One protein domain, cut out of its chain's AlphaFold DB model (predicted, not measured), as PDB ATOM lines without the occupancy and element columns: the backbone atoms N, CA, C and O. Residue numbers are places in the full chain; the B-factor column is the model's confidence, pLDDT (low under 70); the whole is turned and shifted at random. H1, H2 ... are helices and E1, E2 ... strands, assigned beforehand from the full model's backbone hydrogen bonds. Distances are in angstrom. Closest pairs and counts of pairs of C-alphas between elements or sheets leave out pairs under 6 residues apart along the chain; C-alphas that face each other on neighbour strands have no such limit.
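Overview. This is residues 7 to 81 of the 83 residues of an uncharacterized protein of uncultured Clostridium sp (UniProt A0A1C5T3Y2). A small three-stranded antiparallel sheet has the longest helix, H1, packed over one face and running along its strands, while H3 lies toward another end of the domain and only grazes the sheet. The long link of residues 30 to 42 loops out toward the same end as H3, and short H2 sits at the corner after H1. The printed part has 75 residues with three named strands, then three named helices, in the order E1 E2 E3 H1 H2 H3; the sheet order is E1 - E2 - E3. The class is mixed, helices and strands, with 36 residues, under half, in named elements. It is compact, with a radius of gyration of the C-alphas of 12.3 A and spans of 37 by 26 by 17 A.

Arrangement. E1, residues 14 to 17, E2, residues 26 to 29, and E3, residues 43 to 45, form a meander, each strand the antiparallel neighbour of the one before. In the hairpin E1 and E2, N 28 and O 16 are within hydrogen-bond range at 2.7 A; in the hairpin E2 and E3, N 44 and O 27 are at 2.8 A. H1, residues 49 to 59, is on the sheet, making two layers, a helix on one face of a sheet. It lies over E2, along the strands at 6 degrees on the local plane, which is fitted to only just enough C-alphas, 6; its height over the sheet is 9.7 A. The closest C-alphas of E2 and H1 are those of Thr 26 and Arg 52, 7.1 A apart. H2, residues 63 to 66, is not on the sheet and touches H1 only at the corner, closest at the C-alphas of Phe 59 and Cys 66, 4.7 A. H3, residues 70 to 79, only grazes the sheet with residues 71 to 72; H1 and H3 are apart. H2 and H3 are close but not clearly touching, the closest C-alphas, of Cys 66 and Tyr 72, being 6.6 A apart. Every O i to N i+4 pair is within hydrogen-bond range in H1 and H3; H2 is too short for one.

Along the chain. E1 begins at C-alpha 14, (-12.187, -26.226, -44.170), and measures 8.4 A; E2 measures 9.7 A and E3 6.3 A. H1 measures 15.2 A, H2 4.9 A and H3 14.1 A, ending at C-alpha 79, (-11.186, -21.529, -58.897).

Size, cuts and confidence. The C-alphas of Thr 21 and Lys 81, the two farthest apart, are 38.3 A apart. The printed part has no cut, and the link from E2 to E3 is long, with 13 residues. The mean pLDDT of the printed part is 75.1; residues 19 to 23, 32 to 41 and 71 to 81 are under 70.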
ATOM      1  N   ALA A   7      -7.230 -27.735 -34.260       81.38
ATOM      2  CA  ALA A   7      -5.789 -27.464 -34.328       81.38
ATOM      3  C   ALA A   7      -5.022 -28.422 -35.265       81.38
ATOM      4  O   ALA A   7      -3.928 -28.103 -35.734       81.38
ATOM      5  N   ARG A   8      -5.591 -29.602 -35.545       84.75
ATOM      6  CA  ARG A   8      -5.016 -30.618 -36.438       84.75
ATOM      7  C   ARG A   8      -5.464 -30.463 -37.887       84.75
ATOM      8  O   ARG A   8      -4.912 -31.138 -38.749       84.75
ATOM      9  N   ILE A   9      -6.437 -29.602 -38.168       85.50
ATOM     10  CA  ILE A   9      -6.935 -29.399 -39.527       85.50
ATOM     11  C   ILE A   9      -5.895 -28.634 -40.342       85.50
ATOM     12  O   ILE A   9      -5.391 -27.591 -39.927       85.50
ATOM     13  N   LYS A  10      -5.579 -29.178 -41.513       83.69
ATOM     14  CA  LYS A  10      -4.658 -28.621 -42.504       83.69
ATOM     15  C   LYS A  10      -5.331 -28.314 -43.842       83.69
ATOM     16  O   LYS A  10      -4.713 -27.666 -44.679       83.69
ATOM     17  N   CYS A  11      -6.580 -28.743 -44.045       83.44
ATOM     18  CA  CYS A  11      -7.318 -28.450 -45.270       83.44
ATOM     19  C   CYS A  11      -7.576 -26.944 -45.414       83.44
ATOM     20  O   CYS A  11      -8.258 -26.370 -44.562       83.44
ATOM     21  N   PRO A  12      -7.098 -26.307 -46.499       77.19
ATOM     22  CA  PRO A  12      -7.245 -24.866 -46.701       77.19
ATOM     23  C   PRO A  12      -8.699 -24.443 -46.936       77.19
ATOM     24  O   PRO A  12      -9.042 -23.284 -46.735       77.19
ATOM     25  N   PHE A  13      -9.560 -25.378 -47.346       81.31
ATOM     26  CA  PHE A  13     -10.970 -25.113 -47.621       81.31
ATOM     27  C   PHE A  13     -11.878 -25.413 -46.438       81.31
ATOM     28  O   PHE A  13     -13.072 -25.151 -46.528       81.31
ATOM     29  N   TYR A  14     -11.369 -25.979 -45.347       85.94
ATOM     30  CA  TYR A  14     -12.187 -26.226 -44.170       85.94
ATOM     31  C   TYR A  14     -12.548 -24.897 -43.486       85.94
ATOM     32  O   TYR A  14     -11.675 -24.079 -43.214       85.94
ATOM     33  N   VAL A  15     -13.833 -24.702 -43.165       87.25
ATOM     34  CA  VAL A  15     -14.319 -23.516 -42.435       87.25
ATOM     35  C   VAL A  15     -14.794 -23.904 -41.041       87.25
ATOM     36  O   VAL A  15     -14.334 -23.355 -40.043       87.25
ATOM     37  N   ALA A  16     -15.723 -24.853 -40.956       87.25
ATOM     38  CA  ALA A  16     -16.308 -25.276 -39.691       87.25
ATOM     39  C   ALA A  16     -16.859 -26.699 -39.788       87.25
ATOM     40  O   ALA A  16     -17.118 -27.215 -40.868       87.25
ATOM     41  N   HIS A  17     -17.117 -27.324 -38.649       90.06
ATOM     42  CA  HIS A  17     -17.964 -28.506 -38.556       90.06
ATOM     43  C   HIS A  17     -18.926 -28.313 -37.395       90.06
ATOM     44  O   HIS A  17     -18.647 -27.535 -36.482       90.06
ATOM     45  N   ASN A  18     -20.037 -29.038 -37.398       85.44
ATOM     46  CA  ASN A  18     -20.904 -29.074 -36.233       85.44
ATOM     47  C   ASN A  18     -20.853 -30.428 -35.526       85.44
ATOM     48  O   ASN A  18     -20.597 -31.484 -36.108       85.44
ATOM     49  N   ARG A  19     -21.101 -30.359 -34.222       69.94
ATOM     50  CA  ARG A  19     -21.263 -31.503 -33.330       69.94
ATOM     51  C   ARG A  19     -22.755 -31.707 -33.108       69.94
ATOM     52  O   ARG A  19     -23.280 -31.400 -32.047       69.94
ATOM     53  N   GLY A  20     -23.468 -32.051 -34.175       61.44
ATOM     54  CA  GLY A  20     -24.910 -32.268 -34.091       61.44
ATOM     55  C   GLY A  20     -25.238 -33.645 -33.521       61.44
ATOM     56  O   GLY A  20     -24.587 -34.626 -33.871       61.44
ATOM     57  N   THR A  21     -26.286 -33.734 -32.706       58.38
ATOM     58  CA  THR A  21     -27.038 -34.974 -32.488       58.38
ATOM     59  C   THR A  21     -28.108 -35.085 -33.586       58.38
ATOM     60  O   THR A  21     -28.988 -34.235 -33.687       58.38
ATOM     61  N   GLY A  22     -28.023 -36.104 -34.453       61.31
ATOM     62  CA  GLY A  22     -29.001 -36.361 -35.529       61.31
ATOM     63  C   GLY A  22     -28.581 -35.914 -36.943       61.31
ATOM     64  O   GLY A  22     -27.395 -35.771 -37.229       61.31
ATOM     65  N   ASN A  23     -29.562 -35.698 -37.837       60.06
ATOM     66  CA  ASN A  23     -29.419 -35.483 -39.299       60.06
ATOM     67  C   ASN A  23     -28.625 -34.232 -39.731       60.06
ATOM     68  O   ASN A  23     -28.598 -33.884 -40.911       60.06
ATOM     69  N   SER A  24     -28.020 -33.510 -38.794       71.75
ATOM     70  CA  SER A  24     -27.320 -32.261 -39.062       71.75
ATOM     71  C   SER A  24     -25.806 -32.390 -38.970       71.75
ATOM     72  O   SER A  24     -25.167 -31.356 -38.908       71.75
ATOM     73  N   ILE A  25     -25.203 -33.580 -38.934       86.81
ATOM     74  CA  ILE A  25     -23.740 -33.717 -38.816       86.81
ATOM     75  C   ILE A  25     -23.082 -33.311 -40.134       86.81
ATOM     76  O   ILE A  25     -23.255 -33.964 -41.160       86.81
ATOM     77  N   THR A  26     -22.335 -32.210 -40.114       88.38
ATOM     78  CA  THR A  26     -21.820 -31.569 -41.322       88.38
ATOM     79  C   THR A  26     -20.407 -31.017 -41.165       88.38
ATOM     80  O   THR A  26     -19.966 -30.663 -40.069       88.38
ATOM     81  N   ILE A  27     -19.722 -30.905 -42.301       88.25
ATOM     82  CA  ILE A  27     -18.522 -30.086 -42.486       88.25
ATOM     83  C   ILE A  27     -18.890 -28.981 -43.472       88.25
ATOM     84  O   ILE A  27     -19.437 -29.241 -44.540       88.25
ATOM     85  N   THR A  28     -18.606 -27.746 -43.089       87.12
ATOM     86  CA  THR A  28     -18.720 -26.561 -43.929       87.12
ATOM     87  C   THR A  28     -17.338 -26.202 -44.442       87.12
ATOM     88  O   THR A  28     -16.391 -26.054 -43.666       87.12
ATOM     89  N   CYS A  29     -17.245 -26.036 -45.750       84.69
ATOM     90  CA  CYS A  29     -16.038 -25.638 -46.442       84.69
ATOM     91  C   CYS A  29     -16.195 -24.235 -47.060       84.69
ATOM     92  O   CYS A  29     -17.272 -23.632 -46.997       84.69
ATOM     93  N   GLU A  30     -15.124 -23.696 -47.643       80.25
ATOM     94  CA  GLU A  30     -15.119 -22.387 -48.301       80.25
ATOM     95  C   GLU A  30     -16.211 -22.339 -49.373       80.25
ATOM     96  O   GLU A  30     -16.381 -23.287 -50.143       80.25
ATOM     97  N   ASN A  31     -16.970 -21.240 -49.409       71.56
ATOM     98  CA  ASN A  31     -17.980 -21.032 -50.436       71.56
ATOM     99  C   ASN A  31     -17.337 -21.023 -51.823       71.56
ATOM    100  O   ASN A  31     -16.395 -20.276 -52.085       71.56
ATOM    101  N   ILE A  32     -17.921 -21.799 -52.727       68.50
ATOM    102  CA  ILE A  32     -17.591 -21.751 -54.144       68.50
ATOM    103  C   ILE A  32     -18.205 -20.451 -54.684       68.50
ATOM    104  O   ILE A  32     -19.426 -20.318 -54.782       68.50
ATOM    105  N   LYS A  33     -17.372 -19.431 -54.926       55.69
ATOM    106  CA  LYS A  33     -17.828 -18.184 -55.549       55.69
ATOM    107  C   LYS A  33     -18.130 -18.489 -57.007       55.69
ATOM    108  O   LYS A  33     -17.242 -18.939 -57.713       55.69
ATOM    109  N   THR A  34     -19.354 -18.177 -57.417       52.56
ATOM    110  CA  THR A  34     -20.008 -18.533 -58.685       52.56
ATOM    111  C   THR A  34     -20.584 -19.944 -58.707       52.56
ATOM    112  O   THR A  34     -19.977 -20.933 -58.315       52.56
ATOM    113  N   ASN A  35     -21.843 -20.000 -59.125       53.06
ATOM    114  CA  ASN A  35     -22.638 -21.203 -59.275       53.06
ATOM    115  C   ASN A  35     -22.103 -21.950 -60.508       53.06
ATOM    116  O   ASN A  35     -22.682 -21.835 -61.585       53.06
ATOM    117  N   MET A  36     -20.945 -22.609 -60.368       51.00
ATOM    118  CA  MET A  36     -20.140 -23.268 -61.415       51.00
ATOM    119  C   MET A  36     -20.855 -24.472 -62.065       51.00
ATOM    120  O   MET A  36     -20.300 -25.557 -62.175       51.00
ATOM    121  N   GLY A  37     -22.133 -24.337 -62.421       49.44
ATOM    122  CA  GLY A  37     -22.970 -25.380 -63.016       49.44
ATOM    123  C   GLY A  37     -23.406 -26.496 -62.061       49.44
ATOM    124  O   GLY A  37     -24.298 -27.268 -62.402       49.44
ATOM    125  N   PHE A  38     -22.838 -26.572 -60.855       47.81
ATOM    126  CA  PHE A  38     -23.173 -27.585 -59.860       47.81
ATOM    127  C   PHE A  38     -23.988 -26.983 -58.723       47.81
ATOM    128  O   PHE A  38     -23.564 -26.041 -58.063       47.81
ATOM    129  N   ASN A  39     -25.122 -27.611 -58.413       54.16
ATOM    130  CA  ASN A  39     -25.952 -27.308 -57.242       54.16
ATOM    131  C   ASN A  39     -25.279 -27.773 -55.920       54.16
ATOM    132  O   ASN A  39     -25.947 -28.198 -54.975       54.16
ATOM    133  N   MET A  40     -23.940 -27.783 -55.870       54.03
ATOM    134  CA  MET A  40     -23.158 -28.225 -54.720       54.03
ATOM    135  C   MET A  40     -23.092 -27.097 -53.698       54.03
ATOM    136  O   MET A  40     -22.433 -26.078 -53.886       54.03
ATOM    137  N   LYS A  41     -23.779 -27.305 -52.577       66.94
ATOM    138  CA  LYS A  41     -23.616 -26.469 -51.387       66.94
ATOM    139  C   LYS A  41     -22.225 -26.722 -50.805       66.94
ATOM    140  O   LYS A  41     -21.739 -27.850 -50.832       66.94
ATOM    141  N   ASN A  42     -21.631 -25.710 -50.181       77.62
ATOM    142  CA  ASN A  42     -20.350 -25.788 -49.466       77.62
ATOM    143  C   ASN A  42     -20.399 -26.645 -48.179       77.62
ATOM    144  O   ASN A  42     -19.595 -26.466 -47.267       77.62
ATOM    145  N   ARG A  43     -21.390 -27.534 -48.063       82.44
ATOM    146  CA  ARG A  43     -21.724 -28.274 -46.854       82.44
ATOM    147  C   ARG A  43     -21.803 -29.763 -47.154       82.44
ATOM    148  O   ARG A  43     -22.750 -30.231 -47.781       82.44
ATOM    149  N   LEU A  44     -20.832 -30.498 -46.634       84.62
ATOM    150  CA  LEU A  44     -20.801 -31.954 -46.631       84.62
ATOM    151  C   LEU A  44     -21.646 -32.457 -45.464       84.62
ATOM    152  O   LEU A  44     -21.503 -31.955 -44.350       84.62
ATOM    153  N   SER A  45     -22.536 -33.414 -45.715       86.44
ATOM    154  CA  SER A  45     -23.423 -33.991 -44.696       86.44
ATOM    155  C   SER A  45     -23.092 -35.461 -44.481       86.44
ATOM    156  O   SER A  45     -22.810 -36.175 -45.440       86.44
ATOM    157  N   PHE A  46     -23.132 -35.902 -43.230       86.31
ATOM    158  CA  PHE A  46     -22.740 -37.243 -42.807       86.31
ATOM    159  C   PHE A  46     -23.873 -37.906 -42.032       86.31
ATOM    160  O   PHE A  46     -24.656 -37.233 -41.361       86.31
ATOM    161  N   VAL A  47     -23.943 -39.239 -42.100       87.31
ATOM    162  CA  VAL A  47     -24.979 -40.014 -41.400       87.31
ATOM    163  C   VAL A  47     -24.748 -39.995 -39.888       87.31
ATOM    164  O   VAL A  47     -25.696 -40.003 -39.109       87.31
ATOM    165  N   ASN A  48     -23.485 -39.989 -39.458       87.50
ATOM    166  CA  ASN A  48     -23.109 -40.022 -38.049       87.50
ATOM    167  C   ASN A  48     -21.750 -39.349 -37.800       87.50
ATOM    168  O   ASN A  48     -21.019 -38.998 -38.730       87.50
ATOM    169  N   GLU A  49     -21.412 -39.170 -36.520       87.19
ATOM    170  CA  GLU A  49     -20.187 -38.482 -36.109       87.19
ATOM    171  C   GLU A  49     -18.935 -39.241 -36.543       87.19
ATOM    172  O   GLU A  49     -17.972 -38.612 -36.972       87.19
ATOM    173  N   LYS A  50     -18.970 -40.577 -36.495       88.81
ATOM    174  CA  LYS A  50     -17.843 -41.410 -36.913       88.81
ATOM    175  C   LYS A  50     -17.483 -41.151 -38.376       88.81
ATOM    176  O   LYS A  50     -16.341 -40.829 -38.656       88.81
ATOM    177  N   GLN A  51     -18.459 -41.169 -39.285       88.50
ATOM    178  CA  GLN A  51     -18.212 -40.879 -40.703       88.50
ATOM    179  C   GLN A  51     -17.622 -39.483 -40.929       88.50
ATOM    180  O   GLN A  51     -16.753 -39.310 -41.780       88.50
ATOM    181  N   ARG A  52     -18.077 -38.484 -40.165       89.75
ATOM    182  CA  ARG A  52     -17.505 -37.135 -40.217       89.75
ATOM    183  C   ARG A  52     -16.047 -37.134 -39.754       89.75
ATOM    184  O   ARG A  52     -15.221 -36.490 -40.389       89.75
ATOM    185  N   LEU A  53     -15.738 -37.811 -38.649       89.00
ATOM    186  CA  LEU A  53     -14.378 -37.900 -38.117       89.00
ATOM    187  C   LEU A  53     -13.455 -38.648 -39.078       89.00
ATOM    188  O   LEU A  53     -12.408 -38.105 -39.413       89.00
ATOM    189  N   ASP A  54     -13.887 -39.800 -39.592       89.69
ATOM    190  CA  ASP A  54     -13.153 -40.585 -40.589       89.69
ATOM    191  C   ASP A  54     -12.837 -39.719 -41.824       89.69
ATOM    192  O   ASP A  54     -11.706 -39.691 -42.309       89.69
ATOM    193  N   TYR A  55     -13.808 -38.925 -42.292       88.81
ATOM    194  CA  TYR A  55     -13.598 -37.978 -43.388       88.81
ATOM    195  C   TYR A  55     -12.583 -36.885 -43.034       88.81
ATOM    196  O   TYR A  55     -11.732 -36.543 -43.852       88.81
ATOM    197  N   MET A  56     -12.659 -36.311 -41.829       87.31
ATOM    198  CA  MET A  56     -11.724 -35.272 -41.396       87.31
ATOM    199  C   MET A  56     -10.303 -35.806 -41.223       87.31
ATOM    200  O   MET A  56      -9.355 -35.119 -41.593       87.31
ATOM    201  N   GLU A  57     -10.136 -37.005 -40.676       88.06
ATOM    202  CA  GLU A  57      -8.825 -37.642 -40.547       88.06
ATOM    203  C   GLU A  57      -8.219 -37.923 -41.916       88.06
ATOM    204  O   GLU A  57      -7.055 -37.594 -42.141       88.06
ATOM    205  N   LEU A  58      -9.027 -38.438 -42.845       87.31
ATOM    206  CA  LEU A  58      -8.564 -38.760 -44.185       87.31
ATOM    207  C   LEU A  58      -8.259 -37.504 -45.003       87.31
ATOM    208  O   LEU A  58      -7.206 -37.434 -45.614       87.31
ATOM    209  N   PHE A  59      -9.144 -36.505 -45.010       86.56
ATOM    210  CA  PHE A  59      -9.088 -35.400 -45.976       86.56
ATOM    211  C   PHE A  59      -8.875 -34.018 -45.375       86.56
ATOM    212  O   PHE A  59      -8.631 -33.078 -46.125       86.56
ATOM    213  N   CYS A  60      -9.020 -33.837 -44.062       84.94
ATOM    214  CA  CYS A  60      -8.876 -32.523 -43.431       84.94
ATOM    215  C   CYS A  60      -7.593 -32.367 -42.616       84.94
ATOM    216  O   CYS A  60      -7.173 -31.230 -42.413       84.94
ATOM    217  N   MET A  61      -6.980 -33.452 -42.140       85.50
ATOM    218  CA  MET A  61      -5.809 -33.404 -41.252       85.50
ATOM    219  C   MET A  61      -4.464 -33.611 -41.965       85.50
ATOM    220  O   MET A  61      -3.438 -33.204 -41.423       85.50
ATOM    221  N   ASP A  62      -4.457 -34.184 -43.170       82.06
ATOM    222  CA  ASP A  62      -3.257 -34.356 -43.999       82.06
ATOM    223  C   ASP A  62      -3.364 -33.520 -45.282       82.06
ATOM    224  O   ASP A  62      -4.280 -33.709 -46.079       82.06
ATOM    225  N   VAL A  63      -2.407 -32.609 -45.491       71.44
ATOM    226  CA  VAL A  63      -2.332 -31.730 -46.672       71.44
ATOM    227  C   VAL A  63      -2.264 -32.526 -47.976       71.44
ATOM    228  O   VAL A  63      -2.911 -32.142 -48.943       71.44
ATOM    229  N   LYS A  64      -1.534 -33.647 -48.013       76.56
ATOM    230  CA  LYS A  64      -1.402 -34.463 -49.232       76.56
ATOM    231  C   LYS A  64      -2.720 -35.127 -49.596       76.56
ATOM    232  O   LYS A  64      -3.093 -35.195 -50.758       76.56
ATOM    233  N   MET A  65      -3.458 -35.576 -48.587       78.88
ATOM    234  CA  MET A  65      -4.771 -36.171 -48.804       78.88
ATOM    235  C   MET A  65      -5.840 -35.120 -49.104       78.88
ATOM    236  O   MET A  65      -6.794 -35.421 -49.821       78.88
ATOM    237  N   CYS A  66      -5.672 -33.876 -48.632       72.88
ATOM    238  CA  CYS A  66      -6.552 -32.766 -49.004       72.88
ATOM    239  C   CYS A  66      -6.633 -32.606 -50.526       72.88
ATOM    240  O   CYS A  66      -7.719 -32.358 -51.025       72.88
ATOM    241  N   GLU A  67      -5.532 -32.784 -51.263       70.06
ATOM    242  CA  GLU A  67      -5.508 -32.663 -52.732       70.06
ATOM    243  C   GLU A  67      -6.352 -33.737 -53.438       70.06
ATOM    244  O   GLU A  67      -6.890 -33.505 -54.519       70.06
ATOM    245  N   HIS A  68      -6.526 -34.895 -52.797       75.06
ATOM    246  CA  HIS A  68      -7.360 -36.003 -53.272       75.06
ATOM    247  C   HIS A  68      -8.810 -35.926 -52.783       75.06
ATOM    248  O   HIS A  68      -9.623 -36.803 -53.083       75.06
ATOM    249  N   CYS A  69      -9.156 -34.894 -52.014       76.31
ATOM    250  CA  CYS A  69     -10.518 -34.683 -51.566       76.31
ATOM    251  C   CYS A  69     -11.413 -34.313 -52.763       76.31
ATOM    252  O   CYS A  69     -11.107 -33.348 -53.469       76.31
ATOM    253  N   PRO A  70     -12.577 -34.965 -52.949       71.50
ATOM    254  CA  PRO A  70     -13.519 -34.599 -54.009       71.50
ATOM    255  C   PRO A  70     -13.935 -33.119 -53.970       71.50
ATOM    256  O   PRO A  70     -14.199 -32.510 -55.001       71.50
ATOM    257  N   TYR A  71     -13.954 -32.510 -52.779       69.75
ATOM    258  CA  TYR A  71     -14.235 -31.084 -52.616       69.75
ATOM    259  C   TYR A  71     -13.067 -30.193 -53.071       69.75
ATOM    260  O   TYR A  71     -13.287 -29.142 -53.672       69.75
ATOM    261  N   TYR A  72     -11.825 -30.623 -52.821       69.19
ATOM    262  CA  TYR A  72     -10.627 -29.940 -53.310       69.19
ATOM    263  C   TYR A  72     -10.581 -29.963 -54.831       69.19
ATOM    264  O   TYR A  72     -10.336 -28.930 -55.438       69.19
ATOM    265  N   GLU A  73     -10.865 -31.108 -55.453       66.75
ATOM    266  CA  GLU A  73     -10.854 -31.239 -56.908       66.75
ATOM    267  C   GLU A  73     -11.844 -30.270 -57.569       66.75
ATOM    268  O   GLU A  73     -11.490 -29.600 -58.539       66.75
ATOM    269  N   VAL A  74     -13.047 -30.131 -57.003       68.88
ATOM    270  CA  VAL A  74     -14.065 -29.181 -57.476       68.88
ATOM    271  C   VAL A  74     -13.602 -27.732 -57.314       68.88
ATOM    272  O   VAL A  74     -13.739 -26.947 -58.250       68.88
ATOM    273  N   ILE A  75     -13.025 -27.348 -56.171       66.31
ATOM    274  CA  ILE A  75     -12.517 -25.977 -56.002       66.31
ATOM    275  C   ILE A  75     -11.305 -25.729 -56.894       66.31
ATOM    276  O   ILE A  75     -11.249 -24.703 -57.554       66.31
ATOM    277  N   TYR A  76     -10.335 -26.634 -56.948       63.62
ATOM    278  CA  TYR A  76      -9.104 -26.413 -57.695       63.62
ATOM    279  C   TYR A  76      -9.351 -26.355 -59.205       63.62
ATOM    280  O   TYR A  76      -8.877 -25.436 -59.873       63.62
ATOM    281  N   LYS A  77     -10.162 -27.277 -59.740       60.84
ATOM    282  CA  LYS A  77     -10.527 -27.284 -61.164       60.84
ATOM    283  C   LYS A  77     -11.340 -26.067 -61.591       60.84
ATOM    284  O   LYS A  77     -11.288 -25.737 -62.768       60.84
ATOM    285  N   ASN A  78     -12.051 -25.413 -60.675       60.44
ATOM    286  CA  ASN A  78     -12.920 -24.304 -61.049       60.44
ATOM    287  C   ASN A  78     -12.449 -22.919 -60.560       60.44
ATOM    288  O   ASN A  78     -12.762 -21.934 -61.199       60.44
ATOM    289  N   LYS A  79     -11.700 -22.804 -59.453       57.88
ATOM    290  CA  LYS A  79     -11.186 -21.529 -58.897       57.88
ATOM    291  C   LYS A  79      -9.804 -21.160 -59.443       57.88
ATOM    292  O   LYS A  79      -9.467 -19.985 -59.485       57.88
ATOM    293  N   TYR A  80      -8.992 -22.155 -59.816       55.50
ATOM    294  CA  TYR A  80      -7.586 -21.958 -60.210       55.50
ATOM    295  C   TYR A  80      -7.277 -22.399 -61.648       55.50
ATOM    296  O   TYR A  80      -6.138 -22.280 -62.090       55.50
ATOM    297  N   LYS A  81      -8.275 -22.917 -62.375       50.09
ATOM    298  CA  LYS A  81      -8.166 -23.346 -63.780       50.09
ATOM    299  C   LYS A  81      -9.000 -22.501 -64.751       50.09
ATOM    300  O   LYS A  81      -9.062 -22.842 -65.929       50.09
TER     301      LYS A  81